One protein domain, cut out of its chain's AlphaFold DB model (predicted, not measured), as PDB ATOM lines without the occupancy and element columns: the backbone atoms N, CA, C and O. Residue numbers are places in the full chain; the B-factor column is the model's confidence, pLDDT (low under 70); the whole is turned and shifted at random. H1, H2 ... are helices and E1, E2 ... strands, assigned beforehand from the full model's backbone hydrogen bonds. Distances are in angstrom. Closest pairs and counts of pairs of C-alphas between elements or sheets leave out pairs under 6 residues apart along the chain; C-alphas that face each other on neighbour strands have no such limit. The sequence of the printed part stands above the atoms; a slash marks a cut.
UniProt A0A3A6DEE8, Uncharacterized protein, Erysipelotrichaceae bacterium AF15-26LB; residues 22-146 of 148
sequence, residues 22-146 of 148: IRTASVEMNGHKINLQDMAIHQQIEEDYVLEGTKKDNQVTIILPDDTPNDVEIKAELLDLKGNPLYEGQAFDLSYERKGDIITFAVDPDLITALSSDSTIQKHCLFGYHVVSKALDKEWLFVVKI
ATOM      1  N   ILE A  22     269.490 210.000 213.829       35.72
ATOM      2  CA  ILE A  22     268.800 209.631 212.619       35.72
ATOM      3  C   ILE A  22     267.780 210.753 212.546       35.72
ATOM      4  O   ILE A  22     266.885 210.851 213.388       35.72
ATOM      5  N   ARG A  23     268.069 211.755 211.711       34.88
ATOM      6  CA  ARG A  23     267.108 212.799 211.417       34.88
ATOM      7  C   ARG A  23     266.025 212.017 210.710       34.88
ATOM      8  O   ARG A  23     266.144 211.764 209.519       34.88
ATOM      9  N   THR A  24     265.046 211.548 211.473       39.31
ATOM     10  CA  THR A  24     263.768 211.111 210.948       39.31
ATOM     11  C   THR A  24     263.272 212.325 210.192       39.31
ATOM     12  O   THR A  24     262.822 213.300 210.795       39.31
ATOM     13  N   ALA A  25     263.517 212.351 208.884       45.69
ATOM     14  CA  ALA A  25     262.841 213.299 208.035       45.69
ATOM     15  C   ALA A  25     261.374 212.914 208.185       45.69
ATOM     16  O   ALA A  25     261.035 211.734 208.102       45.69
ATOM     17  N   SER A  26     260.549 213.874 208.570       44.53
ATOM     18  CA  SER A  26     259.137 213.621 208.753       44.53
ATOM     19  C   SER A  26     258.339 214.632 207.974       44.53
ATOM     20  O   SER A  26     258.648 215.821 208.063       44.53
ATOM     21  N   VAL A  27     257.354 214.154 207.232       45.00
ATOM     22  CA  VAL A  27     256.548 214.956 206.314       45.00
ATOM     23  C   VAL A  27     255.175 215.119 206.925       45.00
ATOM     24  O   VAL A  27     254.606 214.142 207.390       45.00
ATOM     25  N   GLU A  28     254.660 216.341 206.992       40.38
ATOM     26  CA  GLU A  28     253.338 216.592 207.568       40.38
ATOM     27  C   GLU A  28     252.291 216.688 206.459       40.38
ATOM     28  O   GLU A  28     252.201 217.737 205.837       40.38
ATOM     29  N   MET A  29     251.526 215.620 206.209       44.09
ATOM     30  CA  MET A  29     250.463 215.573 205.193       44.09
ATOM     31  C   MET A  29     249.096 215.633 205.863       44.09
ATOM     32  O   MET A  29     248.828 214.840 206.762       44.09
ATOM     33  N   ASN A  30     248.230 216.567 205.457       42.56
ATOM     34  CA  ASN A  30     246.884 216.738 206.029       42.56
ATOM     35  C   ASN A  30     246.863 216.836 207.576       42.56
ATOM     36  O   ASN A  30     245.920 216.396 208.227       42.56
ATOM     37  N   GLY A  31     247.914 217.411 208.178       38.47
ATOM     38  CA  GLY A  31     248.079 217.543 209.635       38.47
ATOM     39  C   GLY A  31     248.702 216.326 210.336       38.47
ATOM     40  O   GLY A  31     248.782 216.302 211.565       38.47
ATOM     41  N   HIS A  32     249.129 215.302 209.590       38.84
ATOM     42  CA  HIS A  32     249.683 214.052 210.121       38.84
ATOM     43  C   HIS A  32     251.173 213.913 209.785       38.84
ATOM     44  O   HIS A  32     251.592 214.157 208.659       38.84
ATOM     45  N   LYS A  33     251.990 213.517 210.768       42.41
ATOM     46  CA  LYS A  33     253.460 213.505 210.682       42.41
ATOM     47  C   LYS A  33     254.024 212.133 210.286       42.41
ATOM     48  O   LYS A  33     254.190 211.270 211.149       42.41
ATOM     49  N   ILE A  34     254.405 211.980 209.023       52.47
ATOM     50  CA  ILE A  34     254.923 210.761 208.388       52.47
ATOM     51  C   ILE A  34     256.405 210.596 208.705       52.47
ATOM     52  O   ILE A  34     257.151 211.530 208.467       52.47
ATOM     53  N   ASN A  35     256.879 209.441 209.183       51.81
ATOM     54  CA  ASN A  35     258.314 209.199 209.412       51.81
ATOM     55  C   ASN A  35     258.970 208.521 208.192       51.81
ATOM     56  O   ASN A  35     258.570 207.434 207.806       51.81
ATOM     57  N   LEU A  36     260.008 209.139 207.620       52.34
ATOM     58  CA  LEU A  36     260.680 208.704 206.382       52.34
ATOM     59  C   LEU A  36     261.900 207.779 206.602       52.34
ATOM     60  O   LEU A  36     262.793 207.752 205.755       52.34
ATOM     61  N   GLN A  37     262.030 207.103 207.749       42.91
ATOM     62  CA  GLN A  37     263.167 206.191 207.954       42.91
ATOM     63  C   GLN A  37     262.923 204.875 207.214       42.91
ATOM     64  O   GLN A  37     261.887 204.265 207.431       42.91
ATOM     65  N   ASP A  38     263.894 204.487 206.381       37.16
ATOM     66  CA  ASP A  38     264.002 203.225 205.641       37.16
ATOM     67  C   ASP A  38     262.744 202.831 204.850       37.16
ATOM     68  O   ASP A  38     261.832 202.224 205.388       37.16
ATOM     69  N   MET A  39     262.722 203.192 203.556       44.47
ATOM     70  CA  MET A  39     261.861 202.648 202.483       44.47
ATOM     71  C   MET A  39     260.697 201.748 202.938       44.47
ATOM     72  O   MET A  39     260.716 200.544 202.726       44.47
ATOM     73  N   ALA A  40     259.681 202.361 203.528       42.25
ATOM     74  CA  ALA A  40     258.278 201.979 203.470       42.25
ATOM     75  C   ALA A  40     257.556 203.057 204.271       42.25
ATOM     76  O   ALA A  40     257.524 203.015 205.503       42.25
ATOM     77  N   ILE A  41     257.049 204.081 203.586       38.66
ATOM     78  CA  ILE A  41     256.251 205.110 204.242       38.66
ATOM     79  C   ILE A  41     254.975 204.443 204.757       38.66
ATOM     80  O   ILE A  41     254.014 204.249 204.027       38.66
ATOM     81  N   HIS A  42     254.996 204.073 206.033       40.50
ATOM     82  CA  HIS A  42     253.819 203.697 206.792       40.50
ATOM     83  C   HIS A  42     253.346 204.954 207.516       40.50
ATOM     84  O   HIS A  42     253.907 205.331 208.549       40.50
ATOM     85  N   GLN A  43     252.307 205.611 206.998       36.97
ATOM     86  CA  GLN A  43     251.404 206.309 207.900       36.97
ATOM     87  C   GLN A  43     249.963 206.325 207.402       36.97
ATOM     88  O   GLN A  43     249.638 206.905 206.378       36.97
ATOM     89  N   GLN A  44     249.130 205.729 208.242       33.69
ATOM     90  CA  GLN A  44     247.677 205.734 208.309       33.69
ATOM     91  C   GLN A  44     247.095 207.161 208.218       33.69
ATOM     92  O   GLN A  44     247.033 207.897 209.208       33.69
ATOM     93  N   ILE A  45     246.671 207.551 207.017       36.72
ATOM     94  CA  ILE A  45     245.721 208.642 206.772       36.72
ATOM     95  C   ILE A  45     244.364 207.943 206.651       36.72
ATOM     96  O   ILE A  45     243.921 207.666 205.551       36.72
ATOM     97  N   GLU A  46     243.805 207.501 207.784       38.66
ATOM     98  CA  GLU A  46     242.867 206.357 207.834       38.66
ATOM     99  C   GLU A  46     243.543 205.071 207.270       38.66
ATOM    100  O   GLU A  46     244.433 205.131 206.425       38.66
ATOM    101  N   GLU A  47     243.256 203.873 207.788       43.28
ATOM    102  CA  GLU A  47     243.987 202.641 207.367       43.28
ATOM    103  C   GLU A  47     243.808 202.318 205.874       43.28
ATOM    104  O   GLU A  47     244.560 201.537 205.300       43.28
ATOM    105  N   ASP A  48     242.854 202.993 205.240       52.97
ATOM    106  CA  ASP A  48     242.302 202.682 203.938       52.97
ATOM    107  C   ASP A  48     242.928 203.431 202.756       52.97
ATOM    108  O   ASP A  48     242.559 203.098 201.631       52.97
ATOM    109  N   TYR A  49     243.821 204.413 202.972       62.44
ATOM    110  CA  TYR A  49     244.306 205.325 201.912       62.44
ATOM    111  C   TYR A  49     245.804 205.241 201.599       62.44
ATOM    112  O   TYR A  49     246.254 205.849 200.627       62.44
ATOM    113  N   VAL A  50     246.594 204.499 202.377       65.00
ATOM    114  CA  VAL A  50     248.041 204.365 202.138       65.00
ATOM    115  C   VAL A  50     248.384 202.918 201.842       65.00
ATOM    116  O   VAL A  50     248.039 202.025 202.609       65.00
ATOM    117  N   LEU A  51     249.064 202.699 200.719       67.44
ATOM    118  CA  LEU A  51     249.456 201.361 200.287       67.44
ATOM    119  C   LEU A  51     250.807 200.964 200.861       67.44
ATOM    120  O   LEU A  51     251.720 201.785 200.984       67.44
ATOM    121  N   GLU A  52     250.949 199.673 201.145       69.38
ATOM    122  CA  GLU A  52     252.252 199.089 201.410       69.38
ATOM    123  C   GLU A  52     253.039 198.993 200.100       69.38
ATOM    124  O   GLU A  52     252.525 198.601 199.051       69.38
ATOM    125  N   GLY A  53     254.316 199.352 200.152       68.31
ATOM    126  CA  GLY A  53     255.175 199.274 198.990       68.31
ATOM    127  C   GLY A  53     256.629 199.541 199.320       68.31
ATOM    128  O   GLY A  53     256.983 200.097 200.361       68.31
ATOM    129  N   THR A  54     257.490 199.154 198.391       73.06
ATOM    130  CA  THR A  54     258.936 199.323 198.493       73.06
ATOM    131  C   THR A  54     259.466 199.940 197.212       73.06
ATOM    132  O   THR A  54     259.080 199.533 196.116       73.06
ATOM    133  N   LYS A  55     260.401 200.882 197.337       75.00
ATOM    134  CA  LYS A  55     261.272 201.281 196.229       75.00
ATOM    135  C   LYS A  55     262.574 200.504 196.359       75.00
ATOM    136  O   LYS A  55     263.131 200.442 197.445       75.00
ATOM    137  N   LYS A  56     263.089 199.963 195.264       74.88
ATOM    138  CA  LYS A  56     264.449 199.434 195.186       74.88
ATOM    139  C   LYS A  56     265.048 199.834 193.849       74.88
ATOM    140  O   LYS A  56     264.457 199.577 192.804       74.88
ATOM    141  N   ASP A  57     266.215 200.471 193.888       75.88
ATOM    142  CA  ASP A  57     266.850 201.050 192.703       75.88
ATOM    143  C   ASP A  57     265.868 201.995 191.968       75.88
ATOM    144  O   ASP A  57     265.309 202.910 192.582       75.88
ATOM    145  N   ASN A  58     265.615 201.747 190.680       76.19
ATOM    146  CA  ASN A  58     264.651 202.485 189.859       76.19
ATOM    147  C   ASN A  58     263.298 201.770 189.734       76.19
ATOM    148  O   ASN A  58     262.543 202.053 188.811       76.19
ATOM    149  N   GLN A  59     262.988 200.828 190.621       82.00
ATOM    150  CA  GLN A  59     261.734 200.087 190.600       82.00
ATOM    151  C   GLN A  59     260.936 200.348 191.875       82.00
ATOM    152  O   GLN A  59     261.481 200.375 192.979       82.00
ATOM    153  N   VAL A  60     259.630 200.523 191.717       83.44
ATOM    154  CA  VAL A  60     258.666 200.600 192.811       83.44
ATOM    155  C   VAL A  60     257.750 199.390 192.728       83.44
ATOM    156  O   VAL A  60     257.319 198.987 191.649       83.44
ATOM    157  N   THR A  61     257.485 198.791 193.880       84.75
ATOM    158  CA  THR A  61     256.546 197.688 194.065       84.75
ATOM    159  C   THR A  61     255.504 198.121 195.079       84.75
ATOM    160  O   THR A  61     255.873 198.585 196.153       84.75
ATOM    161  N   ILE A  62     254.228 197.978 194.737       85.75
ATOM    162  CA  ILE A  62     253.087 198.313 195.591       85.75
ATOM    163  C   ILE A  62     252.232 197.058 195.760       85.75
ATOM    164  O   ILE A  62     251.993 196.340 194.786       85.75
ATOM    165  N   ILE A  63     251.787 196.801 196.986       84.12
ATOM    166  CA  ILE A  63     250.852 195.730 197.326       84.12
ATOM    167  C   ILE A  63     249.470 196.366 197.468       84.12
ATOM    168  O   ILE A  63     249.263 197.262 198.285       84.12
ATOM    169  N   LEU A  64     248.541 195.939 196.619       85.00
ATOM    170  CA  LEU A  64     247.153 196.378 196.647       85.00
ATOM    171  C   LEU A  64     246.365 195.608 197.710       85.00
ATOM    172  O   LEU A  64     246.691 194.454 197.989       85.00
ATOM    173  N   PRO A  65     245.278 196.186 198.245       84.12
ATOM    174  CA  PRO A  65     244.326 195.436 199.047       84.12
ATOM    175  C   PRO A  65     243.746 194.262 198.256       84.12
ATOM    176  O   PRO A  65     243.550 194.356 197.033       84.12
ATOM    177  N   ASP A  66     243.408 193.191 198.971       78.50
ATOM    178  CA  ASP A  66     242.660 192.067 198.416       78.50
ATOM    179  C   ASP A  66     241.395 192.564 197.690       78.50
ATOM    180  O   ASP A  66     240.799 193.580 198.049       78.50
ATOM    181  N   ASP A  67     241.008 191.860 196.627       82.00
ATOM    182  CA  ASP A  67     239.852 192.175 195.772       82.00
ATOM    183  C   ASP A  67     239.919 193.500 194.982       82.00
ATOM    184  O   ASP A  67     238.948 193.862 194.310       82.00
ATOM    185  N   THR A  68     241.062 194.201 194.960       85.31
ATOM    186  CA  THR A  68     241.231 195.376 194.085       85.31
ATOM    187  C   THR A  68     241.063 194.982 192.607       85.31
ATOM    188  O   THR A  68     241.833 194.146 192.115       85.31
ATOM    189  N   PRO A  69     240.120 195.573 191.846       86.88
ATOM    190  CA  PRO A  69     239.895 195.216 190.446       86.88
ATOM    191  C   PRO A  69     241.083 195.572 189.542       86.88
ATOM    192  O   PRO A  69     242.001 196.291 189.929       86.88
ATOM    193  N   ASN A  70     241.085 195.061 188.309       87.62
ATOM    194  CA  ASN A  70     242.167 195.290 187.338       87.62
ATOM    195  C   ASN A  70     242.139 196.679 186.671       87.62
ATOM    196  O   ASN A  70     242.890 196.914 185.731       87.62
ATOM    197  N   ASP A  71     241.282 197.589 187.126       89.62
ATOM    198  CA  ASP A  71     241.045 198.906 186.527       89.62
ATOM    199  C   ASP A  71     241.947 200.011 187.100       89.62
ATOM    200  O   ASP A  71     241.631 201.195 187.001       89.62
ATOM    201  N   VAL A  72     243.052 199.615 187.728       90.44
ATOM    202  CA  VAL A  72     243.934 200.529 188.443       90.44
ATOM    203  C   VAL A  72     244.706 201.414 187.467       90.44
ATOM    204  O   VAL A  72     245.334 200.930 186.524       90.44
ATOM    205  N   GLU A  73     244.714 202.712 187.738       91.00
ATOM    206  CA  GLU A  73     245.575 203.704 187.097       91.00
ATOM    207  C   GLU A  73     246.612 204.188 188.114       91.00
ATOM    208  O   GLU A  73     246.290 204.365 189.288       91.00
ATOM    209  N   ILE A  74     247.857 204.396 187.674       87.44
ATOM    210  CA  ILE A  74     248.917 204.939 188.531       87.44
ATOM    211  C   ILE A  74     249.371 206.270 187.964       87.44
ATOM    212  O   ILE A  74     249.770 206.349 186.801       87.44
ATOM    213  N   LYS A  75     249.353 207.293 188.812       86.62
ATOM    214  CA  LYS A  75     249.807 208.637 188.480       86.62
ATOM    215  C   LYS A  75     250.898 209.072 189.433       86.62
ATOM    216  O   LYS A  75     250.756 208.930 190.640       86.62
ATOM    217  N   ALA A  76     251.982 209.607 188.897       83.50
ATOM    218  CA  ALA A  76     253.067 210.156 189.694       83.50
ATOM    219  C   ALA A  76     253.011 211.680 189.723       83.50
ATOM    220  O   ALA A  76     252.796 212.309 188.690       83.50
ATOM    221  N   GLU A  77     253.290 212.266 190.878       82.62
ATOM    222  CA  GLU A  77     253.487 213.703 191.029       82.62
ATOM    223  C   GLU A  77     254.622 214.022 192.008       82.62
ATOM    224  O   GLU A  77     255.126 213.156 192.732       82.62
ATOM    225  N   LEU A  78     255.033 215.289 192.021       80.81
ATOM    226  CA  LEU A  78     256.022 215.796 192.962       80.81
ATOM    227  C   LEU A  78     255.349 216.512 194.111       80.81
ATOM    228  O   LEU A  78     254.584 217.453 193.906       80.81
ATOM    229  N   LEU A  79     255.728 216.109 195.314       78.56
ATOM    230  CA  LEU A  79     255.221 216.667 196.550       78.56
ATOM    231  C   LEU A  79     256.330 217.397 197.303       78.56
ATOM    232  O   LEU A  79     257.493 216.986 197.267       78.56
ATOM    233  N   ASP A  80     255.980 218.449 198.036       77.75
ATOM    234  CA  ASP A  80     256.868 219.036 199.035       77.75
ATOM    235  C   ASP A  80     257.017 218.107 200.265       77.75
ATOM    236  O   ASP A  80     256.351 217.078 200.401       77.75
ATOM    237  N   LEU A  81     257.879 218.471 201.223       74.38
ATOM    238  CA  LEU A  81     257.994 217.745 202.501       74.38
ATOM    239  C   LEU A  81     256.761 217.883 203.416       74.38
ATOM    240  O   LEU A  81     256.814 217.487 204.576       74.38
ATOM    241  N   LYS A  82     255.660 218.451 202.942       73.44
ATOM    242  CA  LYS A  82     254.351 218.450 203.600       73.44
ATOM    243  C   LYS A  82     253.310 217.692 202.760       73.44
ATOM    244  O   LYS A  82     252.127 217.720 203.070       73.44
ATOM    245  N   GLY A  83     253.739 217.006 201.699       72.25
ATOM    246  CA  GLY A  83     252.862 216.254 200.812       72.25
ATOM    247  C   GLY A  83     251.942 217.096 199.939       72.25
ATOM    248  O   GLY A  83     250.981 216.550 199.411       72.25
ATOM    249  N   ASN A  84     252.197 218.397 199.796       77.56
ATOM    250  CA  ASN A  84     251.447 219.232 198.867       77.56
ATOM    251  C   ASN A  84     252.051 219.105 197.466       77.56
ATOM    252  O   ASN A  84     253.283 219.152 197.353       77.56
ATOM    253  N   PRO A  85     251.227 219.024 196.410       77.94
ATOM    254  CA  PRO A  85     251.709 219.083 195.038       77.94
ATOM    255  C   PRO A  85     252.550 220.338 194.798       77.94
ATOM    256  O   PRO A  85     252.129 221.455 195.101       77.94
ATOM    257  N   LEU A  86     253.748 220.169 194.240       75.12
ATOM    258  CA  LEU A  86     254.615 221.292 193.860       75.12
ATOM    259  C   LEU A  86     254.157 221.968 192.569       75.12
ATOM    260  O   LEU A  86     254.398 223.159 192.374       75.12
ATOM    261  N   TYR A  87     253.505 221.204 191.696       73.38
ATOM    262  CA  TYR A  87     253.001 221.663 190.411       73.38
ATOM    263  C   TYR A  87     251.569 221.165 190.239       73.38
ATOM    264  O   TYR A  87     251.337 220.013 189.877       73.38
ATOM    265  N   GLU A  88     250.597 222.035 190.515       69.88
ATOM    266  CA  GLU A  88     249.182 221.687 190.378       69.88
ATOM    267  C   GLU A  88     248.862 221.204 188.955       69.88
ATOM    268  O   GLU A  88     249.238 221.828 187.959       69.88
ATOM    269  N   GLY A  89     248.153 220.075 188.861       65.75
ATOM    270  CA  GLY A  89     247.717 219.493 187.591       65.75
ATOM    271  C   GLY A  89     248.816 218.808 186.772       65.75
ATOM    272  O   GLY A  89     248.538 218.375 185.654       65.75
ATOM    273  N   GLN A  90     250.040 218.682 187.296       69.31
ATOM    274  CA  GLN A  90     251.110 217.908 186.665       69.31
ATOM    275  C   GLN A  90     251.249 216.541 187.334       69.31
ATOM    276  O   GLN A  90     252.106 216.333 188.191       69.31
ATOM    277  N   ALA A  91     250.401 215.611 186.903       74.25
ATOM    278  CA  ALA A  91     250.557 214.197 187.205       74.25
ATOM    279  C   ALA A  91     250.886 213.430 185.919       74.25
ATOM    280  O   ALA A  91     250.337 213.723 184.855       74.25
ATOM    281  N   PHE A  92     251.788 212.459 186.017       78.69
ATOM    282  CA  PHE A  92     252.250 211.652 184.890       78.69
ATOM    283  C   PHE A  92     251.688 210.240 185.011       78.69
ATOM    284  O   PHE A  92     251.859 209.603 186.050       78.69
ATOM    285  N   ASP A  93     251.041 209.746 183.959       84.00
ATOM    286  CA  ASP A  93     250.561 208.366 183.923       84.00
ATOM    287  C   ASP A  93     251.749 207.398 183.842       84.00
ATOM    288  O   ASP A  93     252.662 207.571 183.031       84.00
ATOM    289  N   LEU A  94     251.730 206.358 184.675       83.56
ATOM    290  CA  LEU A  94     252.760 205.327 184.701       83.56
ATOM    291  C   LEU A  94     252.232 204.007 184.146       83.56
ATOM    292  O   LEU A  94     251.158 203.526 184.507       83.56
ATOM    293  N   SER A  95     253.043 203.383 183.295       86.00
ATOM    294  CA  SER A  95     252.849 201.984 182.913       86.00
ATOM    295  C   SER A  95     253.365 201.066 184.016       86.00
ATOM    296  O   SER A  95     254.397 201.344 184.631       86.00
ATOM    297  N   TYR A  96     252.673 199.952 184.237       89.69
ATOM    298  CA  TYR A  96     253.014 198.997 185.282       89.69
ATOM    299  C   TYR A  96     252.766 197.556 184.837       89.69
ATOM    300  O   TYR A  96     251.973 197.279 183.936       89.69
ATOM    301  N   GLU A  97     253.432 196.629 185.511       91.88
ATOM    302  CA  GLU A  97     253.152 195.200 185.453       91.88
ATOM    303  C   GLU A  97     252.372 194.788 186.704       91.88
ATOM    304  O   GLU A  97     252.661 195.257 187.807       91.88
ATOM    305  N   ARG A  98     251.384 193.899 186.547       91.88
ATOM    306  CA  ARG A  98     250.580 193.380 187.659       91.88
ATOM    307  C   ARG A  98     250.646 191.864 187.737       91.88
ATOM    308  O   ARG A  98     250.479 191.171 186.735       91.88
ATOM    309  N   LYS A  99     250.815 191.352 188.955       91.12
ATOM    310  CA  LYS A  99     250.763 189.928 189.279       91.12
ATOM    311  C   LYS A  99     249.983 189.727 190.578       91.12
ATOM    312  O   LYS A  99     250.549 189.809 191.660       91.12
ATOM    313  N   GLY A 100     248.691 189.430 190.446       89.94
ATOM    314  CA  GLY A 100     247.790 189.297 191.592       89.94
ATOM    315  C   GLY A 100     247.481 190.655 192.221       89.94
ATOM    316  O   GLY A 100     247.013 191.564 191.537       89.94
ATOM    317  N   ASP A 101     247.754 190.766 193.509       87.81
ATOM    318  CA  ASP A 101     247.708 191.962 194.356       87.81
ATOM    319  C   ASP A 101     248.947 192.861 194.196       87.81
ATOM    320  O   ASP A 101     248.932 194.018 194.603       87.81
ATOM    321  N   ILE A 102     250.012 192.374 193.557       88.12
ATOM    322  CA  ILE A 102     251.264 193.121 193.420       88.12
ATOM    323  C   ILE A 102     251.302 193.884 192.098       88.12
ATOM    324  O   ILE A 102     251.113 193.312 191.018       88.12
ATOM    325  N   ILE A 103     251.636 195.167 192.187       90.00
ATOM    326  CA  ILE A 103     251.941 196.043 191.059       90.00
ATOM    327  C   ILE A 103     253.413 196.452 191.105       90.00
ATOM    328  O   ILE A 103     253.975 196.720 192.165       90.00
ATOM    329  N   THR A 104     254.058 196.512 189.945       88.75
ATOM    330  CA  THR A 104     255.458 196.918 189.811       88.75
ATOM    331  C   THR A 104     255.636 197.865 188.634       88.75
ATOM    332  O   THR A 104     255.138 197.606 187.542       88.75
ATOM    333  N   PHE A 105     256.371 198.955 188.834       87.44
ATOM    334  CA  PHE A 105     256.673 199.919 187.778       87.44
ATOM    335  C   PHE A 105     258.067 200.516 187.946       87.44
ATOM    336  O   PHE A 105     258.632 200.547 189.043       87.44
ATOM    337  N   ALA A 106     258.639 200.972 186.835       81.44
ATOM    338  CA  ALA A 106     259.889 201.714 186.856       81.44
ATOM    339  C   ALA A 106     259.610 203.178 187.212       81.44
ATOM    340  O   ALA A 106     258.664 203.779 186.702       81.44
ATOM    341  N   VAL A 107     260.450 203.765 188.061       73.75
ATOM    342  CA  VAL A 107     260.499 205.219 188.187       73.75
ATOM    343  C   VAL A 107     261.180 205.744 186.933       73.75
ATOM    344  O   VAL A 107     262.303 205.331 186.638       73.75
ATOM    345  N   ASP A 108     260.489 206.609 186.193       68.44
ATOM    346  CA  ASP A 108     260.980 207.142 184.925       68.44
ATOM    347  C   ASP A 108     262.392 207.753 185.112       68.44
ATOM    348  O   ASP A 108     262.557 208.715 185.877       68.44
ATOM    349  N   PRO A 109     263.432 207.183 184.468       58.75
ATOM    350  CA  PRO A 109     264.802 207.659 184.593       58.75
ATOM    351  C   PRO A 109     264.984 209.087 184.087       58.75
ATOM    352  O   PRO A 109     265.839 209.793 184.618       58.75
ATOM    353  N   ASP A 110     264.199 209.529 183.106       60.41
ATOM    354  CA  ASP A 110     264.259 210.887 182.569       60.41
ATOM    355  C   ASP A 110     263.609 211.872 183.543       60.41
ATOM    356  O   ASP A 110     264.142 212.963 183.758       60.41
ATOM    357  N   LEU A 111     262.535 211.457 184.224       64.38
ATOM    358  CA  LEU A 111     261.925 212.218 185.318       64.38
ATOM    359  C   LEU A 111     262.907 212.365 186.486       64.38
ATOM    360  O   LEU A 111     263.157 213.481 186.942       64.38
ATOM    361  N   ILE A 112     263.534 211.270 186.932       60.94
ATOM    362  CA  ILE A 112     264.593 211.341 187.947       60.94
ATOM    363  C   ILE A 112     265.742 212.213 187.448       60.94
ATOM    364  O   ILE A 112     266.215 213.046 188.207       60.94
ATOM    365  N   THR A 113     266.187 212.070 186.199       58.62
ATOM    366  CA  THR A 113     267.323 212.831 185.657       58.62
ATOM    367  C   THR A 113     267.027 214.329 185.635       58.62
ATOM    368  O   THR A 113     267.817 215.109 186.174       58.62
ATOM    369  N   ALA A 114     265.867 214.732 185.116       60.22
ATOM    370  CA  ALA A 114     265.414 216.119 185.105       60.22
ATOM    371  C   ALA A 114     265.376 216.709 186.524       60.22
ATOM    372  O   ALA A 114     265.910 217.794 186.762       60.22
ATOM    373  N   LEU A 115     264.847 215.956 187.489       61.78
ATOM    374  CA  LEU A 115     264.706 216.389 188.883       61.78
ATOM    375  C   LEU A 115     266.001 216.290 189.693       61.78
ATOM    376  O   LEU A 115     266.198 217.029 190.654       61.78
ATOM    377  N   SER A 116     266.907 215.397 189.300       54.97
ATOM    378  CA  SER A 116     268.196 215.174 189.956       54.97
ATOM    379  C   SER A 116     269.210 216.277 189.675       54.97
ATOM    380  O   SER A 116     270.157 216.446 190.443       54.97
ATOM    381  N   SER A 117     269.004 217.043 188.600       59.75
ATOM    382  CA  SER A 117     269.842 218.192 188.261       59.75
ATOM    383  C   SER A 117     269.681 219.357 189.250       59.75
ATOM    384  O   SER A 117     270.597 220.169 189.396       59.75
ATOM    385  N   ASP A 118     268.570 219.398 189.999       67.75
ATOM    386  CA  ASP A 118     268.313 220.385 191.045       67.75
ATOM    387  C   ASP A 118     268.466 219.768 192.446       67.75
ATOM    388  O   ASP A 118     267.596 219.081 192.989       67.75
ATOM    389  N   SER A 119     269.600 220.068 193.083       64.38
ATOM    390  CA  SER A 119     269.911 219.607 194.443       64.38
ATOM    391  C   SER A 119     268.932 220.100 195.524       64.38
ATOM    392  O   SER A 119     268.903 219.544 196.627       64.38
ATOM    393  N   THR A 120     268.137 221.135 195.234       66.69
ATOM    394  CA  THR A 120     267.070 221.628 196.111       66.69
ATOM    395  C   THR A 120     265.887 220.673 196.076       66.69
ATOM    396  O   THR A 120     265.382 220.311 197.142       66.69
ATOM    397  N   ILE A 121     265.512 220.205 194.878       66.31
ATOM    398  CA  ILE A 121     264.402 219.272 194.662       66.31
ATOM    399  C   ILE A 121     264.691 217.940 195.357       66.31
ATOM    400  O   ILE A 121     263.901 217.487 196.182       66.31
ATOM    401  N   GLN A 122     265.876 217.362 195.148       63.66
ATOM    402  CA  GLN A 122     266.255 216.073 195.753       63.66
ATOM    403  C   GLN A 122     266.182 216.036 197.288       63.66
ATOM    404  O   GLN A 122     265.976 214.972 197.882       63.66
ATOM    405  N   LYS A 123     266.412 217.178 197.946       67.44
ATOM    406  CA  LYS A 123     266.468 217.282 199.412       67.44
ATOM    407  C   LYS A 123     265.125 217.632 200.045       67.44
ATOM    408  O   LYS A 123     264.954 217.376 201.236       67.44
ATOM    409  N   HIS A 124     264.210 218.222 199.280       71.69
ATOM    410  CA  HIS A 124     262.983 218.819 199.813       71.69
ATOM    411  C   HIS A 124     261.707 218.354 199.110       71.69
ATOM    412  O   HIS A 124     260.643 218.906 199.382       71.69
ATOM    413  N   CYS A 125     261.799 217.354 198.235       73.75
ATOM    414  CA  CYS A 125     260.647 216.833 197.512       73.75
ATOM    415  C   CYS A 125     260.528 215.313 197.659       73.75
ATOM    416  O   CYS A 125     261.500 214.604 197.951       73.75
ATOM    417  N   LEU A 126     259.313 214.830 197.440       79.06
ATOM    418  CA  LEU A 126     258.919 213.428 197.426       79.06
ATOM    419  C   LEU A 126     258.255 213.119 196.081       79.06
ATOM    420  O   LEU A 126     257.682 214.005 195.451       79.06
ATOM    421  N   PHE A 127     258.296 211.858 195.671       80.69
ATOM    422  CA  PHE A 127     257.375 211.322 194.678       80.69
ATOM    423  C   PHE A 127     256.118 210.824 195.379       80.69
ATOM    424  O   PHE A 127     256.211 209.974 196.263       80.69
ATOM    425  N   GLY A 128     254.965 211.348 194.983       83.06
ATOM    426  CA  GLY A 128     253.665 210.766 195.292       83.06
ATOM    427  C   GLY A 128     253.207 209.900 194.125       83.06
ATOM    428  O   GLY A 128     253.253 210.342 192.983       83.06
ATOM    429  N   TYR A 129     252.784 208.676 194.410       84.62
ATOM    430  CA  TYR A 129     252.166 207.762 193.462       84.62
ATOM    431  C   TYR A 129     250.715 207.552 193.875       84.62
ATOM    432  O   TYR A 129     250.438 206.888 194.875       84.62
ATOM    433  N   HIS A 130     249.803 208.129 193.106       86.12
ATOM    434  CA  HIS A 130     248.369 207.939 193.247       86.12
ATOM    435  C   HIS A 130     247.953 206.684 192.508       86.12
ATOM    436  O   HIS A 130     248.186 206.557 191.306       86.12
ATOM    437  N   VAL A 131     247.353 205.757 193.234       86.88
ATOM    438  CA  VAL A 131     246.811 204.509 192.720       86.88
ATOM    439  C   VAL A 131     245.298 204.644 192.770       86.88
ATOM    440  O   VAL A 131     244.717 204.720 193.847       86.88
ATOM    441  N   VAL A 132     244.658 204.710 191.609       88.69
ATOM    442  CA  VAL A 132     243.229 205.022 191.490       88.69
ATOM    443  C   VAL A 132     242.491 203.814 190.937       88.69
ATOM    444  O   VAL A 132     242.842 203.322 189.868       88.69
ATOM    445  N   SER A 133     241.447 203.358 191.629       88.56
ATOM    446  CA  SER A 133     240.470 202.401 191.095       88.56
ATOM    447  C   SER A 133     239.127 203.103 190.927       88.56
ATOM    448  O   SER A 133     238.506 203.542 191.896       88.56
ATOM    449  N   LYS A 134     238.655 203.190 189.681       87.88
ATOM    450  CA  LYS A 134     237.368 203.816 189.341       87.88
ATOM    451  C   LYS A 134     236.196 202.936 189.759       87.88
ATOM    452  O   LYS A 134     235.155 203.443 190.156       87.88
ATOM    453  N   ALA A 135     236.364 201.623 189.676       87.62
ATOM    454  CA  ALA A 135     235.374 200.632 190.064       87.62
ATOM    455  C   ALA A 135     235.098 200.653 191.572       87.62
ATOM    456  O   ALA A 135     233.964 200.407 191.977       87.62
ATOM    457  N   LEU A 136     236.117 200.953 192.384       84.56
ATOM    458  CA  LEU A 136     235.981 201.095 193.834       84.56
ATOM    459  C   LEU A 136     235.722 202.535 194.292       84.56
ATOM    460  O   LEU A 136     235.492 202.732 195.482       84.56
ATOM    461  N   ASP A 137     235.770 203.515 193.382       84.88
ATOM    462  CA  ASP A 137     235.774 204.949 193.708       84.88
ATOM    463  C   ASP A 137     236.783 205.269 194.831       84.88
ATOM    464  O   ASP A 137     236.488 205.962 195.804       84.88
ATOM    465  N   LYS A 138     237.978 204.669 194.725       83.94
ATOM    466  CA  LYS A 138     239.057 204.783 195.710       83.94
ATOM    467  C   LYS A 138     240.334 205.290 195.062       83.94
ATOM    468  O   LYS A 138     240.708 204.887 193.959       83.94
ATOM    469  N   GLU A 139     241.027 206.126 195.817       84.31
ATOM    470  CA  GLU A 139     242.372 206.594 195.529       84.31
ATOM    471  C   GLU A 139     243.244 206.310 196.743       84.31
ATOM    472  O   GLU A 139     242.874 206.612 197.879       84.31
ATOM    473  N   TRP A 140     244.402 205.720 196.484       86.25
ATOM    474  CA  TRP A 140     245.431 205.506 197.477       86.25
ATOM    475  C   TRP A 140     246.691 206.263 197.110       86.25
ATOM    476  O   TRP A 140     247.017 206.411 195.933       86.25
ATOM    477  N   LEU A 141     247.454 206.653 198.123       81.31
ATOM    478  CA  LEU A 141     248.717 207.344 197.943       81.31
ATOM    479  C   LEU A 141     249.878 206.503 198.477       81.31
ATOM    480  O   LEU A 141     249.893 206.087 199.635       81.31
ATOM    481  N   PHE A 142     250.890 206.310 197.638       81.75
ATOM    482  CA  PHE A 142     252.188 205.778 198.030       81.75
ATOM    483  C   PHE A 142     253.253 206.855 197.841       81.75
ATOM    484  O   PHE A 142     253.400 207.403 196.754       81.75
ATOM    485  N   VAL A 143     254.007 207.181 198.889       78.12
ATOM    486  CA  VAL A 143     254.993 208.270 198.841       78.12
ATOM    487  C   VAL A 143     256.403 207.702 198.945       78.12
ATOM    488  O   VAL A 143     256.668 206.768 199.704       78.12
ATOM    489  N   VAL A 144     257.338 208.277 198.192       76.06
ATOM    490  CA  VAL A 144     258.746 207.882 198.204       76.06
ATOM    491  C   VAL A 144     259.644 209.105 198.183       76.06
ATOM    492  O   VAL A 144     259.419 210.065 197.453       76.06
ATOM    493  N   LYS A 145     260.719 209.078 198.966       72.38
ATOM    494  CA  LYS A 145     261.718 210.144 198.941       72.38
ATOM    495  C   LYS A 145     262.578 210.053 197.673       72.38
ATOM    496  O   LYS A 145     263.000 208.969 197.271       72.38
ATOM    497  N   ILE A 146     262.872 211.203 197.061       68.12
ATOM    498  CA  ILE A 146     263.680 211.278 195.828       68.12
ATOM    499  C   ILE A 146     265.155 210.899 196.095       68.12
ATOM    500  O   ILE A 146     265.815 210.354 195.216       68.12
TER     501      ILE A 146
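This is residues 22 to 146 of the 148 residues of an uncharacterized protein of Erysipelotrichaceae bacterium AF15-26LB (UniProt A0A3A6DEE8). What does the model look like? It is a sandwich of two crossed, partly face-to-face sheets, E3 E4 E8 E7 and E6 E5 E9 E10, with two short helices, H1 and H2, making a corner at one end and a small separate hairpin, E1 and E2, beside it. What follows what? The printed part has 125 residues, with named elements in the order E1 E2 E3 E4 E5 E6 E7 E8 H1 H2 E9 E10; both large sheets are antiparallel, and the class is mixed, helices and strands. How large is it? It is compact, with a radius of gyration of the C-alphas of 14.0 A and spans of 39 by 31 by 27 A.

How do the first strands stand? E1, residues 26 to 29, and E2, residues 32 to 35, form an antiparallel hairpin, with N 27 and O 34 within hydrogen-bond range at 2.9 A. E1 is apart from E5, residues 72 to 80, but only just, the closest C-alphas being 8.4 A apart. How are the large sheets paired? One runs E3, residues 52 to 56, E4, 59 to 63, E8, 102 to 106, and E7, 97 to 99, with N 54 and O 61 at 2.8 A, N 60 and O 105 at 2.9 A, and N 97 and O 104 at 2.8 A. The other, strongly twisted, runs E6, residues 92 to 94, E5, E9, 125 to 133, and E10, 138 to 145, with N 92 and O 76 at 2.9 A, N 73 and O 132 at 2.9 A, and N 127 and O 144 at 2.8 A. E3 and E4, E5 and E6, E7 and E8, and E9 and E10 are hairpins. How do these sheets meet? They form a sandwich, two sheets face to face, their best planes 8 degrees apart and their strands at 48 degrees. The closest C-alphas of E3 and E10 are those of Gly 53 and Phe 142, 7.2 A apart. E6 runs on into E7 at 45 degrees across a break of 2 residues. Where are the helices? H1, residues 109 to 116, and H2, residues 119 to 124, touch only at the corner, and only just, with 3 pairs of C-alphas within 8 A, the closest being Ser 116 and Gln 122 at 6.2 A; they are about perpendicular at 89 degrees. H2 only grazes the sheet E6 E5 E9 E10, with its residues 121 to 124. Every O i to N i+4 pair is within hydrogen-bond range in H1, and 1 of 2 in H2.

Where does the first strand begin? C-alpha 26 of E1 is at (259.137, 213.621, 208.753). Which strands are long? From first to last C-alpha, E5 measures 24.9 A, E9 25.6 A and E10 23.5 A. Where does the last strand end? C-alpha 145 of E10 is at (261.718, 210.144, 198.941).

What is farthest apart? The C-alphas of Ile 22 and Ala 135 are the two farthest apart, at 41.3 A. Is the printed part whole, and which links are long? It has no cut, and the long links are E2 to E3, 16 residues, and E5 to E6, 11 residues. Where is confidence low? The mean pLDDT of the printed part is 70.2, and residues 22 to 53, 88 to 90, 108 to 123 and 146 are under 70.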